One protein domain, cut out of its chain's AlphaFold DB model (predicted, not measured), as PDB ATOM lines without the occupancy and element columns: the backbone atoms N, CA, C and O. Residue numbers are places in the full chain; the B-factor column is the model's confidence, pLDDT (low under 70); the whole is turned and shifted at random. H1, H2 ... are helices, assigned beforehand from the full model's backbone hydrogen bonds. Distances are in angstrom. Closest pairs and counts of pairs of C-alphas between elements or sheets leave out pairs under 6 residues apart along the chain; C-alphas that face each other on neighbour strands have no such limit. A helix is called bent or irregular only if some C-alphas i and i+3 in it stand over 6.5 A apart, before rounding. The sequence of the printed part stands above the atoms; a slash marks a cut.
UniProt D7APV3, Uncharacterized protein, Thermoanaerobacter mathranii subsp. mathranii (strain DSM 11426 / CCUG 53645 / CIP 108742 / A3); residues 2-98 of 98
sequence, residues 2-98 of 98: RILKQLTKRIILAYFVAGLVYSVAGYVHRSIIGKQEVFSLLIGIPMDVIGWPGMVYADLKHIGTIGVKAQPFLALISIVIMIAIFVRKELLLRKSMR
ATOM      1  N   ARG A   2     231.037 176.901 142.566       81.75
ATOM      2  CA  ARG A   2     230.685 175.563 143.118       81.75
ATOM      3  C   ARG A   2     230.132 175.593 144.554       81.75
ATOM      4  O   ARG A   2     229.131 174.933 144.811       81.75
ATOM      5  N   ILE A   3     230.735 176.378 145.450       84.19
ATOM      6  CA  ILE A   3     230.310 176.497 146.860       84.19
ATOM      7  C   ILE A   3     228.902 177.092 146.961       84.19
ATOM      8  O   ILE A   3     228.033 176.510 147.604       84.19
ATOM      9  N   LEU A   4     228.650 178.197 146.250       86.69
ATOM     10  CA  LEU A   4     227.335 178.838 146.210       86.69
ATOM     11  C   LEU A   4     226.253 177.854 145.741       86.69
ATOM     12  O   LEU A   4     225.239 177.699 146.408       86.69
ATOM     13  N   LYS A   5     226.514 177.089 144.670       91.00
ATOM     14  CA  LYS A   5     225.583 176.063 144.166       91.00
ATOM     15  C   LYS A   5     225.284 174.973 145.204       91.00
ATOM     16  O   LYS A   5     224.160 174.481 145.263       91.00
ATOM     17  N   GLN A   6     226.269 174.570 146.009       88.94
ATOM     18  CA  GLN A   6     226.059 173.590 147.080       88.94
ATOM     19  C   GLN A   6     225.237 174.171 148.235       88.94
ATOM     20  O   GLN A   6     224.337 173.492 148.725       88.94
ATOM     21  N   LEU A   7     225.500 175.419 148.631       90.00
ATOM     22  CA  LEU A   7     224.724 176.116 149.658       90.00
ATOM     23  C   LEU A   7     223.267 176.298 149.229       90.00
ATOM     24  O   LEU A   7     222.372 175.918 149.976       90.00
ATOM     25  N   THR A   8     223.017 176.764 148.003       93.75
ATOM     26  CA  THR A   8     221.656 176.911 147.469       93.75
ATOM     27  C   THR A   8     220.893 175.586 147.504       93.75
ATOM     28  O   THR A   8     219.766 175.544 147.983       93.75
ATOM     29  N   LYS A   9     221.516 174.474 147.086       93.81
ATOM     30  CA  LYS A   9     220.889 173.142 147.164       93.81
ATOM     31  C   LYS A   9     220.540 172.734 148.597       93.81
ATOM     32  O   LYS A   9     219.482 172.154 148.814       93.81
ATOM     33  N   ARG A  10     221.415 173.025 149.563       93.62
ATOM     34  CA  ARG A  10     221.182 172.731 150.987       93.62
ATOM     35  C   ARG A  10     220.032 173.553 151.555       93.62
ATOM     36  O   ARG A  10     219.203 172.995 152.264       93.62
ATOM     37  N   ILE A  11     219.969 174.839 151.212       94.06
ATOM     38  CA  ILE A  11     218.889 175.742 151.627       94.06
ATOM     39  C   ILE A  11     217.555 175.268 151.050       94.06
ATOM     40  O   ILE A  11     216.603 175.108 151.803       94.06
ATOM     41  N   ILE A  12     217.507 174.974 149.746       95.25
ATOM     42  CA  ILE A  12     216.306 174.435 149.096       95.25
ATOM     43  C   ILE A  12     215.878 173.140 149.795       95.25
ATOM     44  O   ILE A  12     214.730 173.017 150.200       95.25
ATOM     45  N   LEU A  13     216.799 172.199 150.013       95.88
ATOM     46  CA  LEU A  13     216.474 170.942 150.681       95.88
ATOM     47  C   LEU A  13     215.926 171.158 152.101       95.88
ATOM     48  O   LEU A  13     214.920 170.556 152.457       95.88
ATOM     49  N   ALA A  14     216.557 172.019 152.900       95.25
ATOM     50  CA  ALA A  14     216.083 172.337 154.245       95.25
ATOM     51  C   ALA A  14     214.694 172.993 154.224       95.25
ATOM     52  O   ALA A  14     213.848 172.639 155.039       95.25
ATOM     53  N   TYR A  15     214.441 173.888 153.264       95.81
ATOM     54  CA  TYR A  15     213.135 174.514 153.064       95.81
ATOM     55  C   TYR A  15     212.046 173.477 152.762       95.81
ATOM     56  O   TYR A  15     210.998 173.491 153.401       95.81
ATOM     57  N   PHE A  16     212.311 172.549 151.836       96.31
ATOM     58  CA  PHE A  16     211.373 171.479 151.485       96.31
ATOM     59  C   PHE A  16     211.104 170.540 152.665       96.31
ATOM     60  O   PHE A  16     209.953 170.193 152.914       96.31
ATOM     61  N   VAL A  17     212.141 170.154 153.415       96.75
ATOM     62  CA  VAL A  17     211.987 169.300 154.605       96.75
ATOM     63  C   VAL A  17     211.151 170.004 155.674       96.75
ATOM     64  O   VAL A  17     210.230 169.396 156.216       96.75
ATOM     65  N   ALA A  18     211.415 171.284 155.942       96.69
ATOM     66  CA  ALA A  18     210.653 172.051 156.922       96.69
ATOM     67  C   ALA A  18     209.188 172.225 156.518       96.69
ATOM     68  O   ALA A  18     208.299 171.992 157.336       96.69
ATOM     69  N   GLY A  19     208.932 172.552 155.248       96.25
ATOM     70  CA  GLY A  19     207.579 172.628 154.706       96.25
ATOM     71  C   GLY A  19     206.839 171.292 154.767       96.25
ATOM     72  O   GLY A  19     205.656 171.261 155.101       96.25
ATOM     73  N   LEU A  20     207.535 170.176 154.527       96.25
ATOM     74  CA  LEU A  20     206.947 168.838 154.605       96.25
ATOM     75  C   LEU A  20     206.563 168.487 156.045       96.25
ATOM     76  O   LEU A  20     205.445 168.043 156.292       96.25
ATOM     77  N   VAL A  21     207.467 168.725 156.998       96.81
ATOM     78  CA  VAL A  21     207.205 168.511 158.429       96.81
ATOM     79  C   VAL A  21     206.039 169.380 158.895       96.81
ATOM     80  O   VAL A  21     205.145 168.878 159.578       96.81
ATOM     81  N   TYR A  22     206.014 170.652 158.491       95.62
ATOM     82  CA  TYR A  22     204.920 171.570 158.796       95.62
ATOM     83  C   TYR A  22     203.579 171.050 158.257       95.62
ATOM     84  O   TYR A  22     202.616 170.949 159.017       95.62
ATOM     85  N   SER A  23     203.523 170.667 156.976       94.50
ATOM     86  CA  SER A  23     202.293 170.186 156.336       94.50
ATOM     87  C   SER A  23     201.783 168.892 156.969       94.50
ATOM     88  O   SER A  23     200.621 168.815 157.365       94.50
ATOM     89  N   VAL A  24     202.654 167.894 157.157       93.81
ATOM     90  CA  VAL A  24     202.266 166.608 157.761       93.81
ATOM     91  C   VAL A  24     201.775 166.807 159.193       93.81
ATOM     92  O   VAL A  24     200.720 166.287 159.555       93.81
ATOM     93  N   ALA A  25     202.466 167.617 160.001       93.56
ATOM     94  CA  ALA A  25     201.984 167.978 161.333       93.56
ATOM     95  C   ALA A  25     200.645 168.743 161.279       93.56
ATOM     96  O   ALA A  25     199.821 168.639 162.191       93.56
ATOM     97  N   GLY A  26     200.413 169.498 160.203       90.56
ATOM     98  CA  GLY A  26     199.163 170.171 159.854       90.56
ATOM     99  C   GLY A  26     198.000 169.196 159.767       90.56
ATOM    100  O   GLY A  26     197.050 169.277 160.549       90.56
ATOM    101  N   TYR A  27     198.136 168.248 158.845       91.06
ATOM    102  CA  TYR A  27     197.171 167.185 158.577       91.06
ATOM    103  C   TYR A  27     196.928 166.289 159.794       91.06
ATOM    104  O   TYR A  27     195.781 166.000 160.135       91.06
ATOM    105  N   VAL A  28     197.990 165.886 160.499       91.19
ATOM    106  CA  VAL A  28     197.869 165.068 161.716       91.19
ATOM    107  C   VAL A  28     197.079 165.814 162.788       91.19
ATOM    108  O   VAL A  28     196.140 165.263 163.353       91.19
ATOM    109  N   HIS A  29     197.403 167.084 163.040       89.44
ATOM    110  CA  HIS A  29     196.676 167.878 164.026       89.44
ATOM    111  C   HIS A  29     195.197 168.036 163.658       89.44
ATOM    112  O   HIS A  29     194.349 167.829 164.520       89.44
ATOM    113  N   ARG A  30     194.883 168.353 162.393       89.44
ATOM    114  CA  ARG A  30     193.500 168.472 161.899       89.44
ATOM    115  C   ARG A  30     192.723 167.163 162.032       89.44
ATOM    116  O   ARG A  30     191.585 167.197 162.492       89.44
ATOM    117  N   SER A  31     193.369 166.036 161.738       88.44
ATOM    118  CA  SER A  31     192.799 164.695 161.917       88.44
ATOM    119  C   SER A  31     192.478 164.401 163.387       88.44
ATOM    120  O   SER A  31     191.409 163.878 163.684       88.44
ATOM    121  N   ILE A  32     193.361 164.788 164.317       89.19
ATOM    122  CA  ILE A  32     193.158 164.601 165.765       89.19
ATOM    123  C   ILE A  32     191.975 165.430 166.283       89.19
ATOM    124  O   ILE A  32     191.196 164.943 167.096       89.19
ATOM    125  N   ILE A  33     191.821 166.674 165.818       89.00
ATOM    126  CA  ILE A  33     190.731 167.566 166.255       89.00
ATOM    127  C   ILE A  33     189.434 167.390 165.444       89.00
ATOM    128  O   ILE A  33     188.511 168.188 165.598       89.00
ATOM    129  N   GLY A  34     189.370 166.395 164.553       85.94
ATOM    130  CA  GLY A  34     188.185 166.092 163.749       85.94
ATOM    131  C   GLY A  34     187.822 167.153 162.703       85.94
ATOM    132  O   GLY A  34     186.664 167.235 162.295       85.94
ATOM    133  N   LYS A  35     188.774 167.989 162.266       84.81
ATOM    134  CA  LYS A  35     188.525 168.960 161.189       84.81
ATOM    135  C   LYS A  35     188.536 168.272 159.826       84.81
ATOM    136  O   LYS A  35     189.407 167.454 159.549       84.81
ATOM    137  N   GLN A  36     187.601 168.661 158.959       81.25
ATOM    138  CA  GLN A  36     187.598 168.221 157.565       81.25
ATOM    139  C   GLN A  36     188.800 168.785 156.805       81.25
ATOM    140  O   GLN A  36     189.130 169.968 156.910       81.25
ATOM    141  N   GLU A  37     189.423 167.924 156.004       82.12
ATOM    142  CA  GLU A  37     190.456 168.316 155.056       82.12
ATOM    143  C   GLU A  37     189.810 168.876 153.786       82.12
ATOM    144  O   GLU A  37     188.974 168.227 153.160       82.12
ATOM    145  N   VAL A  38     190.202 170.095 153.413       79.12
ATOM    146  CA  VAL A  38     189.659 170.804 152.239       79.12
ATOM    147  C   VAL A  38     190.305 170.305 150.941       79.12
ATOM    148  O   VAL A  38     189.671 170.286 149.890       79.12
ATOM    149  N   PHE A  39     191.563 169.866 151.020       84.50
ATOM    150  CA  PHE A  39     192.332 169.354 149.891       84.50
ATOM    151  C   PHE A  39     192.834 167.940 150.170       84.50
ATOM    152  O   PHE A  39     193.216 167.608 151.296       84.50
ATOM    153  N   SER A  40     192.906 167.122 149.117       87.75
ATOM    154  CA  SER A  40     193.568 165.820 149.189       87.75
ATOM    155  C   SER A  40     195.050 165.989 149.536       87.75
ATOM    156  O   SER A  40     195.677 166.979 149.157       87.75
ATOM    157  N   LEU A  41     195.633 164.996 150.215       88.38
ATOM    158  CA  LEU A  41     197.051 165.002 150.608       88.38
ATOM    159  C   LEU A  41     197.992 165.246 149.416       88.38
ATOM    160  O   LEU A  41     199.008 165.920 149.557       88.38
ATOM    161  N   LEU A  42     197.629 164.740 148.232       89.94
ATOM    162  CA  LEU A  42     198.416 164.879 147.002       89.94
ATOM    163  C   LEU A  42     198.505 166.322 146.494       89.94
ATOM    164  O   LEU A  42     199.463 166.653 145.805       89.94
ATOM    165  N   ILE A  43     197.524 167.168 146.816       91.06
ATOM    166  CA  ILE A  43     197.479 168.571 146.383       91.06
ATOM    167  C   ILE A  43     197.875 169.496 147.534       91.06
ATOM    168  O   ILE A  43     198.676 170.414 147.345       91.06
ATOM    169  N   GLY A  44     197.351 169.234 148.732       90.50
ATOM    170  CA  GLY A  44     197.586 170.079 149.894       90.50
ATOM    171  C   GLY A  44     199.030 170.029 150.376       90.50
ATOM    172  O   GLY A  44     199.598 171.086 150.620       90.50
ATOM    173  N   ILE A  45     199.680 168.855 150.413       92.25
ATOM    174  CA  ILE A  45     201.082 168.776 150.856       92.25
ATOM    175  C   ILE A  45     202.008 169.602 149.946       92.25
ATOM    176  O   ILE A  45     202.754 170.424 150.474       92.25
ATOM    177  N   PRO A  46     201.989 169.468 148.603       93.94
ATOM    178  CA  PRO A  46     202.824 170.310 147.747       93.94
ATOM    179  C   PRO A  46     202.556 171.811 147.895       93.94
ATOM    180  O   PRO A  46     203.510 172.588 147.950       93.94
ATOM    181  N   MET A  47     201.288 172.227 147.988       93.25
ATOM    182  CA  MET A  47     200.948 173.635 148.228       93.25
ATOM    183  C   MET A  47     201.505 174.122 149.563       93.25
ATOM    184  O   MET A  47     202.156 175.168 149.617       93.25
ATOM    185  N   ASP A  48     201.301 173.344 150.622       92.62
ATOM    186  CA  ASP A  48     201.753 173.680 151.962       92.62
ATOM    187  C   ASP A  48     203.278 173.779 152.023       92.62
ATOM    188  O   ASP A  48     203.817 174.725 152.587       92.62
ATOM    189  N   VAL A  49     203.990 172.841 151.396       95.25
ATOM    190  CA  VAL A  49     205.458 172.824 151.335       95.25
ATOM    191  C   VAL A  49     206.014 174.066 150.638       95.25
ATOM    192  O   VAL A  49     207.100 174.527 150.981       95.25
ATOM    193  N   ILE A  50     205.292 174.634 149.673       95.31
ATOM    194  CA  ILE A  50     205.697 175.883 149.021       95.31
ATOM    195  C   ILE A  50     205.332 177.085 149.900       95.31
ATOM    196  O   ILE A  50     206.145 177.998 150.044       95.31
ATOM    197  N   GLY A  51     204.142 177.081 150.502       93.94
ATOM    198  CA  GLY A  51     203.561 178.216 151.226       93.94
ATOM    199  C   GLY A  51     203.829 178.272 152.734       93.94
ATOM    200  O   GLY A  51     203.376 179.215 153.388       93.94
ATOM    201  N   TRP A  52     204.548 177.302 153.311       94.56
ATOM    202  CA  TRP A  52     204.656 177.137 154.767       94.56
ATOM    203  C   TRP A  52     205.129 178.374 155.546       94.56
ATOM    204  O   TRP A  52     204.578 178.596 156.624       94.56
ATOM    205  N   PRO A  53     206.052 179.237 155.061       94.62
ATOM    206  CA  PRO A  53     206.464 180.405 155.837       94.62
ATOM    207  C   PRO A  53     205.317 181.402 156.021       94.62
ATOM    208  O   PRO A  53     205.169 181.990 157.091       94.62
ATOM    209  N   GLY A  54     204.476 181.564 154.993       94.25
ATOM    210  CA  GLY A  54     203.287 182.413 155.059       94.25
ATOM    211  C   GLY A  54     202.253 181.864 156.040       94.25
ATOM    212  O   GLY A  54     201.650 182.623 156.797       94.25
ATOM    213  N   MET A  55     202.099 180.540 156.088       91.62
ATOM    214  CA  MET A  55     201.202 179.885 157.043       91.62
ATOM    215  C   MET A  55     201.719 179.964 158.481       91.62
ATOM    216  O   MET A  55     200.942 180.272 159.380       91.62
ATOM    217  N   VAL A  56     203.028 179.807 158.703       93.50
ATOM    218  CA  VAL A  56     203.651 180.054 160.013       93.50
ATOM    219  C   VAL A  56     203.432 181.499 160.451       93.50
ATOM    220  O   VAL A  56     203.051 181.737 161.594       93.50
ATOM    221  N   TYR A  57     203.615 182.471 159.554       93.81
ATOM    222  CA  TYR A  57     203.318 183.870 159.861       93.81
ATOM    223  C   TYR A  57     201.850 184.062 160.271       93.81
ATOM    224  O   TYR A  57     201.574 184.732 161.267       93.81
ATOM    225  N   ALA A  58     200.908 183.446 159.552       90.75
ATOM    226  CA  ALA A  58     199.490 183.508 159.890       90.75
ATOM    227  C   ALA A  58     199.183 182.857 161.250       90.75
ATOM    228  O   ALA A  58     198.433 183.440 162.034       90.75
ATOM    229  N   ASP A  59     199.781 181.703 161.552       89.94
ATOM    230  CA  ASP A  59     199.630 181.010 162.837       89.94
ATOM    231  C   ASP A  59     200.157 181.851 164.003       89.94
ATOM    232  O   ASP A  59     199.493 181.971 165.031       89.94
ATOM    233  N   LEU A  60     201.326 182.477 163.836       90.44
ATOM    234  CA  LEU A  60     201.922 183.339 164.857       90.44
ATOM    235  C   LEU A  60     201.115 184.627 165.055       90.44
ATOM    236  O   LEU A  60     200.881 185.039 166.188       90.44
ATOM    237  N   LYS A  61     200.642 185.244 163.965       92.25
ATOM    238  CA  LYS A  61     199.826 186.466 164.019       92.25
ATOM    239  C   LYS A  61     198.506 186.253 164.764       92.25
ATOM    240  O   LYS A  61     198.029 187.164 165.432       92.25
ATOM    241  N   HIS A  62     197.929 185.061 164.659       89.38
ATOM    242  CA  HIS A  62     196.643 184.723 165.267       89.38
ATOM    243  C   HIS A  62     196.789 183.775 166.468       89.38
ATOM    244  O   HIS A  62     195.826 183.129 166.874       89.38
ATOM    245  N   ILE A  63     197.972 183.699 167.084       87.94
ATOM    246  CA  ILE A  63     198.231 182.773 168.197       87.94
ATOM    247  C   ILE A  63     197.293 183.003 169.394       87.94
ATOM    248  O   ILE A  63     196.915 182.053 170.074       87.94
ATOM    249  N   GLY A  64     196.853 184.249 169.610       79.06
ATOM    250  CA  GLY A  64     195.905 184.603 170.670       79.06
ATOM    251  C   GLY A  64     194.475 184.103 170.441       79.06
ATOM    252  O   GLY A  64     193.724 183.991 171.401       79.06
ATOM    253  N   THR A  65     194.092 183.780 169.199       82.00
ATOM    254  CA  THR A  65     192.742 183.292 168.862       82.00
ATOM    255  C   THR A  65     192.716 181.807 168.518       82.00
ATOM    256  O   THR A  65     191.756 181.120 168.853       82.00
ATOM    257  N   ILE A  66     193.760 181.291 167.862       78.44
ATOM    258  CA  ILE A  66     193.834 179.894 167.401       78.44
ATOM    259  C   ILE A  66     194.605 179.006 168.398       78.44
ATOM    260  O   ILE A  66     194.580 177.781 168.289       78.44
ATOM    261  N   GLY A  67     195.271 179.614 169.382       81.94
ATOM    262  CA  GLY A  67     196.130 178.924 170.336       81.94
ATOM    263  C   GLY A  67     197.492 178.540 169.754       81.94
ATOM    264  O   GLY A  67     197.796 178.743 168.575       81.94
ATOM    265  N   VAL A  68     198.342 177.977 170.612       84.50
ATOM    266  CA  VAL A  68     199.692 177.543 170.241       84.50
ATOM    267  C   VAL A  68     199.607 176.232 169.464       84.50
ATOM    268  O   VAL A  68     199.270 175.187 170.019       84.50
ATOM    269  N   LYS A  69     199.943 176.270 168.174       86.06
ATOM    270  CA  LYS A  69     200.033 175.064 167.346       86.06
ATOM    271  C   LYS A  69     201.430 174.462 167.402       86.06
ATOM    272  O   LYS A  69     202.417 175.186 167.423       86.06
ATOM    273  N   ALA A  70     201.524 173.134 167.346       88.19
ATOM    274  CA  ALA A  70     202.808 172.432 167.334       88.19
ATOM    275  C   ALA A  70     203.553 172.538 165.987       88.19
ATOM    276  O   ALA A  70     204.779 172.432 165.965       88.19
ATOM    277  N   GLN A  71     202.847 172.763 164.865       91.38
ATOM    278  CA  GLN A  71     203.463 172.723 163.529       91.38
ATOM    279  C   GLN A  71     204.611 173.729 163.337       91.38
ATOM    280  O   GLN A  71     205.667 173.305 162.864       91.38
ATOM    281  N   PRO A  72     204.484 175.019 163.726       90.75
ATOM    282  CA  PRO A  72     205.582 175.981 163.605       90.75
ATOM    283  C   PRO A  72     206.848 175.556 164.365       90.75
ATOM    284  O   PRO A  72     207.959 175.728 163.863       90.75
ATOM    285  N   PHE A  73     206.698 174.952 165.549       93.38
ATOM    286  CA  PHE A  73     207.831 174.482 166.353       93.38
ATOM    287  C   PHE A  73     208.497 173.254 165.736       93.38
ATOM    288  O   PHE A  73     209.722 173.188 165.678       93.38
ATOM    289  N   LEU A  74     207.712 172.304 165.223       94.00
ATOM    290  CA  LEU A  74     208.244 171.132 164.522       94.00
ATOM    291  C   LEU A  74     208.994 171.533 163.245       94.00
ATOM    292  O   LEU A  74     210.074 171.005 162.975       94.00
ATOM    293  N   ALA A  75     208.477 172.514 162.502       93.69
ATOM    294  CA  ALA A  75     209.171 173.088 161.354       93.69
ATOM    295  C   ALA A  75     210.509 173.723 161.772       93.69
ATOM    296  O   ALA A  75     211.543 173.424 161.174       93.69
ATOM    297  N   LEU A  76     210.536 174.516 162.846       93.94
ATOM    298  CA  LEU A  76     211.774 175.107 163.363       93.94
ATOM    299  C   LEU A  76     212.797 174.043 163.799       93.94
ATOM    300  O   LEU A  76     213.965 174.120 163.418       93.94
ATOM    301  N   ILE A  77     212.360 173.024 164.544       96.00
ATOM    302  CA  ILE A  77     213.206 171.897 164.963       96.00
ATOM    303  C   ILE A  77     213.807 171.200 163.739       96.00
ATOM    304  O   ILE A  77     215.002 170.904 163.722       96.00
ATOM    305  N   SER A  78     213.017 170.990 162.684       95.06
ATOM    306  CA  SER A  78     213.510 170.367 161.455       95.06
ATOM    307  C   SER A  78     214.601 171.200 160.766       95.06
ATOM    308  O   SER A  78     215.596 170.637 160.306       95.06
ATOM    309  N   ILE A  79     214.492 172.535 160.774       95.19
ATOM    310  CA  ILE A  79     215.530 173.432 160.245       95.19
ATOM    311  C   ILE A  79     216.816 173.292 161.061       95.19
ATOM    312  O   ILE A  79     217.892 173.127 160.484       95.19
ATOM    313  N   VAL A  80     216.718 173.306 162.393       96.44
ATOM    314  CA  VAL A  80     217.876 173.151 163.287       96.44
ATOM    315  C   VAL A  80     218.566 171.803 163.061       96.44
ATOM    316  O   VAL A  80     219.790 171.754 162.927       96.44
ATOM    317  N   ILE A  81     217.796 170.716 162.937       96.50
ATOM    318  CA  ILE A  81     218.323 169.379 162.632       96.50
ATOM    319  C   ILE A  81     219.038 169.373 161.275       96.50
ATOM    320  O   ILE A  81     220.150 168.857 161.171       96.50
ATOM    321  N   MET A  82     218.451 169.980 160.241       96.31
ATOM    322  CA  MET A  82     219.070 170.060 158.914       96.31
ATOM    323  C   MET A  82     220.395 170.832 158.943       96.31
ATOM    324  O   MET A  82     221.382 170.385 158.353       96.31
ATOM    325  N   ILE A  83     220.455 171.945 159.679       93.56
ATOM    326  CA  ILE A  83     221.699 172.696 159.897       93.56
ATOM    327  C   ILE A  83     222.734 171.811 160.602       93.56
ATOM    328  O   ILE A  83     223.865 171.701 160.124       93.56
ATOM    329  N   ALA A  84     222.353 171.129 161.686       95.12
ATOM    330  CA  ALA A  84     223.244 170.239 162.429       95.12
ATOM    331  C   ALA A  84     223.797 169.101 161.550       95.12
ATOM    332  O   ALA A  84     224.996 168.811 161.595       95.12
ATOM    333  N   ILE A  85     222.963 168.498 160.696       94.38
ATOM    334  CA  ILE A  85     223.373 167.464 159.733       94.38
ATOM    335  C   ILE A  85     224.396 168.021 158.738       94.38
ATOM    336  O   ILE A  85     225.427 167.387 158.492       94.38
ATOM    337  N   PHE A  86     224.148 169.205 158.170       92.69
ATOM    338  CA  PHE A  86     225.071 169.814 157.214       92.69
ATOM    339  C   PHE A  86     226.412 170.177 157.853       92.69
ATOM    340  O   PHE A  86     227.453 169.875 157.270       92.69
ATOM    341  N   VAL A  87     226.399 170.755 159.056       92.44
ATOM    342  CA  VAL A  87     227.622 171.082 159.807       92.44
ATOM    343  C   VAL A  87     228.402 169.813 160.142       92.44
ATOM    344  O   VAL A  87     229.599 169.735 159.861       92.44
ATOM    345  N   ARG A  88     227.735 168.778 160.669       92.94
ATOM    346  CA  ARG A  88     228.374 167.491 160.985       92.94
ATOM    347  C   ARG A  88     229.030 166.877 159.753       92.94
ATOM    348  O   ARG A  88     230.167 166.416 159.833       92.94
ATOM    349  N   LYS A  89     228.343 166.887 158.608       90.31
ATOM    350  CA  LYS A  89     228.881 166.356 157.351       90.31
ATOM    351  C   LYS A  89     230.140 167.108 156.906       90.31
ATOM    352  O   LYS A  89     231.108 166.468 156.511       90.31
ATOM    353  N   GLU A  90     230.153 168.436 157.004       88.56
ATOM    354  CA  GLU A  90     231.335 169.253 156.683       88.56
ATOM    355  C   GLU A  90     232.526 168.958 157.601       88.56
ATOM    356  O   GLU A  90     233.656 168.828 157.130       88.56
ATOM    357  N   LEU A  91     232.287 168.803 158.906       90.31
ATOM    358  CA  LEU A  91     233.341 168.466 159.867       90.31
ATOM    359  C   LEU A  91     233.958 167.090 159.582       90.31
ATOM    360  O   LEU A  91     235.180 166.947 159.620       90.31
ATOM    361  N   LEU A  92     233.130 166.094 159.251       91.12
ATOM    362  CA  LEU A  92     233.600 164.754 158.891       91.12
ATOM    363  C   LEU A  92     234.428 164.761 157.601       91.12
ATOM    364  O   LEU A  92     235.489 164.144 157.558       91.12
ATOM    365  N   LEU A  93     233.988 165.503 156.579       87.06
ATOM    366  CA  LEU A  93     234.747 165.658 155.334       87.06
ATOM    367  C   LEU A  93     236.110 166.312 155.582       87.06
ATOM    368  O   LEU A  93     237.116 165.844 155.060       87.06
ATOM    369  N   ARG A  94     236.168 167.354 156.421       85.31
ATOM    370  CA  ARG A  94     237.436 168.002 156.801       85.31
ATOM    371  C   ARG A  94     238.365 167.067 157.570       85.31
ATOM    372  O   ARG A  94     239.568 167.114 157.340       85.31
ATOM    373  N   LYS A  95     237.824 166.227 158.459       86.38
ATOM    374  CA  LYS A  95     238.609 165.242 159.218       86.38
ATOM    375  C   LYS A  95     239.190 164.144 158.321       86.38
ATOM    376  O   LYS A  95     240.293 163.708 158.588       86.38
ATOM    377  N   SER A  96     238.479 163.729 157.272       81.19
ATOM    378  CA  SER A  96     238.935 162.695 156.325       81.19
ATOM    379  C   SER A  96     240.044 163.150 155.365       81.19
ATOM    380  O   SER A  96     240.624 162.308 154.690       81.19
ATOM    381  N   MET A  97     240.285 164.460 155.236       74.44
ATOM    382  CA  MET A  97     241.324 165.029 154.360       74.44
ATOM    383  C   MET A  97     242.622 165.388 155.106       74.44
ATOM    384  O   MET A  97     243.547 165.904 154.481       74.44
ATOM    385  N   ARG A  98     242.665 165.178 156.426       64.00
ATOM    386  CA  ARG A  98     243.878 165.243 157.252       64.00
ATOM    387  C   ARG A  98     244.353 163.832 157.545       64.00
ATOM    388  O   ARG A  98     245.583 163.673 157.636       64.00
TER     389      ARG A  98
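AT A GLANCE: This is residues 2 to 98 of the 98 residues of an uncharacterized protein of Thermoanaerobacter mathranii subsp. mathranii (strain DSM 11426 / CCUG 53645 / CIP 108742 / A3) (UniProt D7APV3). Two long helices, H1 and H4, run opposite ways at a slant to each other, touching along part of their length, and a bent helix, H2, crosses H1 at a steep tilt with its first arm and comes near H4 with its second. The first arm, H2a, packs on residues 16 to 24 of H1, the second arm, H2b, turns off at 83 degrees and comes near H4 at Pro 72, and residues 87 to 98, of which 87 to 96 belong to H4, stick out from the body. The printed part has 97 residues with four named helices, in the order H1, H2, H3, H4, and no named strand; the class is all helix. The whole is loose, with a radius of gyration of the C-alphas of 16.5 A and spans of 56 by 28 by 22 A.

IN THESE COORDINATES: H1, residues 2 to 32, is the longest helix by residues and measures 45.2 A from C-alpha 2 at (230.685, 175.563, 143.118) to C-alpha 32 at (193.158, 164.601, 165.765). H2, residues 41 to 61, was assigned as one helix by its hydrogen bonds but is bent, with C-alphas 50 and 53 8.2 A apart. Its arms are H2a, residues 41 to 50, 14.0 A long, and H2b, residues 53 to 61, 12.2 A long. H3, residues 63 to 66, is 5.3 A long. H4, residues 70 to 96, measures 39.0 A and ends at C-alpha 96 at (238.935, 162.695, 156.325).

HOW THE PARTS SIT: H1 and H2a touch, H1 with residues 16 to 24 alone; the closest C-alphas, those of Gly 19 and Val 49, are 4.0 A apart. They run opposite ways at a steep tilt of 47 degrees. H2a and H2b are about perpendicular, at 83 degrees. H2b and H4 are close but not clearly touching, their closest C-alphas, those of Val 56 and Pro 72, being 5.8 A apart. H2b and H3 are also close but not clearly touching, with the C-alphas of Asp 59 and Ile 66 closest at 7.5 A. H1 and H4 touch, their closest C-alphas, those of Ala 18 and Ala 75, being 4.8 A apart. They run opposite ways at a shallow tilt of 32 degrees, only just short of steep. H2a and H4 are apart. In H1, H2b and H4 every O i to N i+4 pair is within hydrogen-bond range; in H2a 5 of 6 are, and H3 is too short for such a pair.

THE WHOLE: The two C-alphas farthest apart are those of Gln 36 and Arg 98, at 56.4 A. Residues 61 to 66, of which 63 to 66 belong to H3, and residues 87 to 98, of which 87 to 96 belong to H4, stand free. The printed part has no cut; the links H2 to H3 and H3 to H4 are tight, and H1 to H2 is short. The mean pLDDT of the printed part is 90.4, and residue 98, the chain's last, is under 70.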